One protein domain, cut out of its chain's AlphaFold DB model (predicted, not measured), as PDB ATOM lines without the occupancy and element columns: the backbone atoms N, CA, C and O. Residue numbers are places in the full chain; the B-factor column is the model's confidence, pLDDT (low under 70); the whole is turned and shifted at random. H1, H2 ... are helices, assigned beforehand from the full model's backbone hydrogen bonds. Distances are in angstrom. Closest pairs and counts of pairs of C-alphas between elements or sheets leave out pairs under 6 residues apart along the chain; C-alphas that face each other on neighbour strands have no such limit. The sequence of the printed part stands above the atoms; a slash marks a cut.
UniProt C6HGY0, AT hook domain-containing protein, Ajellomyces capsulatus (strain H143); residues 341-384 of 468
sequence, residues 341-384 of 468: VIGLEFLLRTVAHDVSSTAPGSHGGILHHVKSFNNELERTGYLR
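This is residues 341 to 384 of the 468 residues of the protein "AT hook domain-containing protein" of Ajellomyces capsulatus (strain H143) (UniProt C6HGY0). Two helices, H1 and then H2, follow each other end to end in nearly one line and make a long thin rod, with the link between them, residues 356 to 365, looping off to one side at the join. The two helices meet only near this join, and the free-standing residues 341 to 350 of H1 and 370 to 384 of H2 stick out from it in opposite directions. The printed part has 44 residues with two named helices and no named strand, and its class is all helix. It is extended, with a radius of gyration of the C-alphas of 14.8 A and spans of 51 by 16 by 9 A.

H1, residues 341 to 355, and H2, residues 366 to 384, only just touch, with 3 pairs of C-alphas within 8 A. H1 touches H2 with residues 354 to 355 alone, and H2 touches H1 with residues 366 to 367 alone. The closest C-alphas of the two helices are those of Val 355 and Ile 366, 5.7 A apart. The helices run the same way at a shallow tilt of 14 degrees, and their centres are 28.3 A apart. In H2 every O i to N i+4 pair is within hydrogen-bond range, and in H1 10 of 11 are.

H1 begins at C-alpha 341, at (218.210, 273.936, 201.561), and ends at C-alpha 355, at (232.944, 264.035, 210.865), 20.0 A from first to last C-alpha. H2, the longest helix with 19 residues, runs 26.3 A from C-alpha 366 to C-alpha 384, at (252.906, 251.839, 231.707).

The two C-alphas farthest apart, those of Ile 342 and Arg 384, are 51.0 A apart. The printed part has no cut, and the link from H1 to H2, 10 residues, is short. The mean pLDDT of the printed part is 75.1, with residues 341 to 343 and 356 to 364 under 70.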
ATOM      1  N   VAL A 341     217.248 274.730 202.342       60.97
ATOM      2  CA  VAL A 341     218.210 273.936 201.561       60.97
ATOM      3  C   VAL A 341     219.556 274.653 201.353       60.97
ATOM      4  O   VAL A 341     220.596 274.007 201.451       60.97
ATOM      5  N   ILE A 342     219.555 275.981 201.164       63.62
ATOM      6  CA  ILE A 342     220.769 276.784 200.887       63.62
ATOM      7  C   ILE A 342     221.638 276.974 202.152       63.62
ATOM      8  O   ILE A 342     222.853 277.118 202.078       63.62
ATOM      9  N   GLY A 343     221.043 276.910 203.348       64.69
ATOM     10  CA  GLY A 343     221.800 276.861 204.609       64.69
ATOM     11  C   GLY A 343     222.232 275.441 204.988       64.69
ATOM     12  O   GLY A 343     223.286 275.237 205.596       64.69
ATOM     13  N   LEU A 344     221.433 274.442 204.602       75.88
ATOM     14  CA  LEU A 344     221.649 273.038 204.942       75.88
ATOM     15  C   LEU A 344     222.834 272.443 204.178       75.88
ATOM     16  O   LEU A 344     223.548 271.625 204.739       75.88
ATOM     17  N   GLU A 345     223.126 272.890 202.957       79.69
ATOM     18  CA  GLU A 345     224.344 272.495 202.229       79.69
ATOM     19  C   GLU A 345     225.637 272.994 202.896       79.69
ATOM     20  O   GLU A 345     226.635 272.270 202.922       79.69
ATOM     21  N   PHE A 346     225.624 274.193 203.493       75.81
ATOM     22  CA  PHE A 346     226.755 274.721 204.260       75.81
ATOM     23  C   PHE A 346     226.914 273.980 205.592       75.81
ATOM     24  O   PHE A 346     228.020 273.567 205.946       75.81
ATOM     25  N   LEU A 347     225.805 273.721 206.291       79.44
ATOM     26  CA  LEU A 347     225.781 272.885 207.496       79.44
ATOM     27  C   LEU A 347     226.242 271.453 207.203       79.44
ATOM     28  O   LEU A 347     227.070 270.928 207.937       79.44
ATOM     29  N   LEU A 348     225.792 270.839 206.107       81.88
ATOM     30  CA  LEU A 348     226.223 269.505 205.689       81.88
ATOM     31  C   LEU A 348     227.692 269.482 205.282       81.88
ATOM     32  O   LEU A 348     228.373 268.525 205.630       81.88
ATOM     33  N   ARG A 349     228.214 270.507 204.592       78.19
ATOM     34  CA  ARG A 349     229.659 270.613 204.324       78.19
ATOM     35  C   ARG A 349     230.465 270.755 205.612       78.19
ATOM     36  O   ARG A 349     231.510 270.124 205.715       78.19
ATOM     37  N   THR A 350     229.977 271.527 206.581       78.94
ATOM     38  CA  THR A 350     230.642 271.717 207.880       78.94
ATOM     39  C   THR A 350     230.631 270.419 208.689       78.94
ATOM     40  O   THR A 350     231.683 269.931 209.085       78.94
ATOM     41  N   VAL A 351     229.473 269.765 208.816       81.38
ATOM     42  CA  VAL A 351     229.344 268.460 209.484       81.38
ATOM     43  C   VAL A 351     230.151 267.381 208.756       81.38
ATOM     44  O   VAL A 351     230.802 266.562 209.396       81.38
ATOM     45  N   ALA A 352     230.167 267.374 207.420       78.75
ATOM     46  CA  ALA A 352     230.986 266.442 206.655       78.75
ATOM     47  C   ALA A 352     232.482 266.710 206.852       78.75
ATOM     48  O   ALA A 352     233.239 265.757 206.957       78.75
ATOM     49  N   HIS A 353     232.922 267.965 206.936       75.12
ATOM     50  CA  HIS A 353     234.312 268.291 207.247       75.12
ATOM     51  C   HIS A 353     234.698 267.836 208.667       75.12
ATOM     52  O   HIS A 353     235.757 267.237 208.850       75.12
ATOM     53  N   ASP A 354     233.816 268.051 209.646       74.06
ATOM     54  CA  ASP A 354     234.067 267.736 211.056       74.06
ATOM     55  C   ASP A 354     233.974 266.236 211.368       74.06
ATOM     56  O   ASP A 354     234.643 265.751 212.279       74.06
ATOM     57  N   VAL A 355     233.170 265.472 210.621       76.94
ATOM     58  CA  VAL A 355     232.944 264.035 210.865       76.94
ATOM     59  C   VAL A 355     233.703 263.149 209.875       76.94
ATOM     60  O   VAL A 355     234.115 262.043 210.232       76.94
ATOM     61  N   SER A 356     233.921 263.601 208.637       68.06
ATOM     62  CA  SER A 356     234.542 262.770 207.604       68.06
ATOM     63  C   SER A 356     236.065 262.765 207.696       68.06
ATOM     64  O   SER A 356     236.730 263.798 207.754       68.06
ATOM     65  N   SER A 357     236.631 261.562 207.629       62.09
ATOM     66  CA  SER A 357     238.067 261.314 207.494       62.09
ATOM     67  C   SER A 357     238.521 261.155 206.037       62.09
ATOM     68  O   SER A 357     239.691 260.866 205.801       62.09
ATOM     69  N   THR A 358     237.607 261.247 205.066       58.66
ATOM     70  CA  THR A 358     237.865 260.934 203.647       58.66
ATOM     71  C   THR A 358     237.778 262.145 202.719       58.66
ATOM     72  O   THR A 358     237.976 261.999 201.513       58.66
ATOM     73  N   ALA A 359     237.500 263.342 203.246       59.84
ATOM     74  CA  ALA A 359     237.453 264.554 202.439       59.84
ATOM     75  C   ALA A 359     238.881 265.044 202.100       59.84
ATOM     76  O   ALA A 359     239.701 265.210 203.007       59.84
ATOM     77  N   PRO A 360     239.205 265.296 200.818       55.53
ATOM     78  CA  PRO A 360     240.517 265.798 200.424       55.53
ATOM     79  C   PRO A 360     240.696 267.234 200.935       55.53
ATOM     80  O   PRO A 360     240.062 268.160 200.436       55.53
ATOM     81  N   GLY A 361     241.548 267.406 201.948       59.66
ATOM     82  CA  GLY A 361     241.912 268.711 202.508       59.66
ATOM     83  C   GLY A 361     241.436 268.981 203.939       59.66
ATOM     84  O   GLY A 361     241.931 269.935 204.533       59.66
ATOM     85  N   SER A 362     240.564 268.151 204.532       57.25
ATOM     86  CA  SER A 362     240.284 268.252 205.973       57.25
ATOM     87  C   SER A 362     241.382 267.533 206.751       57.25
ATOM     88  O   SER A 362     241.783 266.412 206.424       57.25
ATOM     89  N   HIS A 363     241.942 268.190 207.763       57.94
ATOM     90  CA  HIS A 363     242.816 267.531 208.729       57.94
ATOM     91  C   HIS A 363     241.917 266.591 209.519       57.94
ATOM     92  O   HIS A 363     241.224 267.072 210.405       57.94
ATOM     93  N   GLY A 364     241.848 265.328 209.065       64.62
ATOM     94  CA  GLY A 364     240.913 264.270 209.458       64.62
ATOM     95  C   GLY A 364     240.050 264.619 210.664       64.62
ATOM     96  O   GLY A 364     240.597 264.829 211.741       64.62
ATOM     97  N   GLY A 365     238.729 264.676 210.469       76.69
ATOM     98  CA  GLY A 365     237.774 265.172 211.462       76.69
ATOM     99  C   GLY A 365     237.817 264.484 212.836       76.69
ATOM    100  O   GLY A 365     238.693 263.687 213.160       76.69
ATOM    101  N   ILE A 366     236.812 264.738 213.669       80.19
ATOM    102  CA  ILE A 366     236.732 264.325 215.083       80.19
ATOM    103  C   ILE A 366     237.117 262.852 215.312       80.19
ATOM    104  O   ILE A 366     237.819 262.539 216.270       80.19
ATOM    105  N   LEU A 367     236.738 261.931 214.419       77.62
ATOM    106  CA  LEU A 367     237.106 260.516 214.544       77.62
ATOM    107  C   LEU A 367     238.619 260.261 214.421       77.62
ATOM    108  O   LEU A 367     239.147 259.377 215.093       77.62
ATOM    109  N   HIS A 368     239.328 261.003 213.570       78.38
ATOM    110  CA  HIS A 368     240.783 260.900 213.474       78.38
ATOM    111  C   HIS A 368     241.450 261.466 214.733       78.38
ATOM    112  O   HIS A 368     242.368 260.827 215.236       78.38
ATOM    113  N   HIS A 369     240.928 262.559 215.303       81.56
ATOM    114  CA  HIS A 369     241.368 263.058 216.613       81.56
ATOM    115  C   HIS A 369     241.140 262.041 217.744       81.56
ATOM    116  O   HIS A 369     242.002 261.858 218.600       81.56
ATOM    117  N   VAL A 370     240.014 261.321 217.737       83.06
ATOM    118  CA  VAL A 370     239.761 260.251 218.718       83.06
ATOM    119  C   VAL A 370     240.693 259.060 218.490       83.06
ATOM    120  O   VAL A 370     241.212 258.502 219.452       83.06
ATOM    121  N   LYS A 371     240.964 258.673 217.237       83.50
ATOM    122  CA  LYS A 371     241.923 257.600 216.925       83.50
ATOM    123  C   LYS A 371     243.356 257.969 217.301       83.50
ATOM    124  O   LYS A 371     244.070 257.116 217.818       83.50
ATOM    125  N   SER A 372     243.790 259.205 217.056       82.50
ATOM    126  CA  SER A 372     245.125 259.655 217.457       82.50
ATOM    127  C   SER A 372     245.258 259.687 218.977       82.50
ATOM    128  O   SER A 372     246.245 259.174 219.495       82.50
ATOM    129  N   PHE A 373     244.235 260.171 219.686       87.56
ATOM    130  CA  PHE A 373     244.189 260.128 221.146       87.56
ATOM    131  C   PHE A 373     244.189 258.693 221.686       87.56
ATOM    132  O   PHE A 373     244.903 258.393 222.637       87.56
ATOM    133  N   ASN A 374     243.449 257.774 221.062       86.31
ATOM    134  CA  ASN A 374     243.427 256.385 221.510       86.31
ATOM    135  C   ASN A 374     244.763 255.677 221.242       86.31
ATOM    136  O   ASN A 374     245.248 254.957 222.101       86.31
ATOM    137  N   ASN A 375     245.423 255.954 220.115       86.56
ATOM    138  CA  ASN A 375     246.796 255.494 219.883       86.56
ATOM    139  C   ASN A 375     247.775 256.056 220.927       86.56
ATOM    140  O   ASN A 375     248.729 255.383 221.310       86.56
ATOM    141  N   GLU A 376     247.572 257.291 221.383       86.25
ATOM    142  CA  GLU A 376     248.375 257.888 222.450       86.25
ATOM    143  C   GLU A 376     248.086 257.239 223.818       86.25
ATOM    144  O   GLU A 376     249.019 256.935 224.566       86.25
ATOM    145  N   LEU A 377     246.824 256.922 224.118       86.12
ATOM    146  CA  LEU A 377     246.439 256.135 225.294       86.12
ATOM    147  C   LEU A 377     246.984 254.710 225.249       86.12
ATOM    148  O   LEU A 377     247.457 254.207 226.261       86.12
ATOM    149  N   GLU A 378     246.971 254.061 224.090       85.81
ATOM    150  CA  GLU A 378     247.574 252.745 223.922       85.81
ATOM    151  C   GLU A 378     249.084 252.828 224.110       85.81
ATOM    152  O   GLU A 378     249.632 252.045 224.871       85.81
ATOM    153  N   ARG A 379     249.777 253.813 223.525       81.75
ATOM    154  CA  ARG A 379     251.221 254.003 223.747       81.75
ATOM    155  C   ARG A 379     251.558 254.257 225.210       81.75
ATOM    156  O   ARG A 379     252.516 253.684 225.715       81.75
ATOM    157  N   THR A 380     250.790 255.094 225.900       81.25
ATOM    158  CA  THR A 380     250.996 255.348 227.335       81.25
ATOM    159  C   THR A 380     250.606 254.141 228.188       81.25
ATOM    160  O   THR A 380     251.279 253.856 229.174       81.25
ATOM    161  N   GLY A 381     249.590 253.380 227.783       79.69
ATOM    162  CA  GLY A 381     249.195 252.107 228.378       79.69
ATOM    163  C   GLY A 381     250.256 251.022 228.209       79.69
ATOM    164  O   GLY A 381     250.597 250.373 229.191       79.69
ATOM    165  N   TYR A 382     250.839 250.883 227.016       76.75
ATOM    166  CA  TYR A 382     251.965 249.995 226.717       76.75
ATOM    167  C   TYR A 382     253.235 250.427 227.446       76.75
ATOM    168  O   TYR A 382     253.933 249.585 227.991       76.75
ATOM    169  N   LEU A 383     253.531 251.727 227.518       78.62
ATOM    170  CA  LEU A 383     254.655 252.226 228.312       78.62
ATOM    171  C   LEU A 383     254.441 251.956 229.798       78.62
ATOM    172  O   LEU A 383     255.366 251.541 230.483       78.62
ATOM    173  N   ARG A 384     253.223 252.144 230.312       75.75
ATOM    174  CA  ARG A 384     252.906 251.839 231.707       75.75
ATOM    175  C   ARG A 384     252.932 250.339 231.977       75.75
ATOM    176  O   ARG A 384     253.414 249.965 233.036       75.75
TER     177      ARG A 384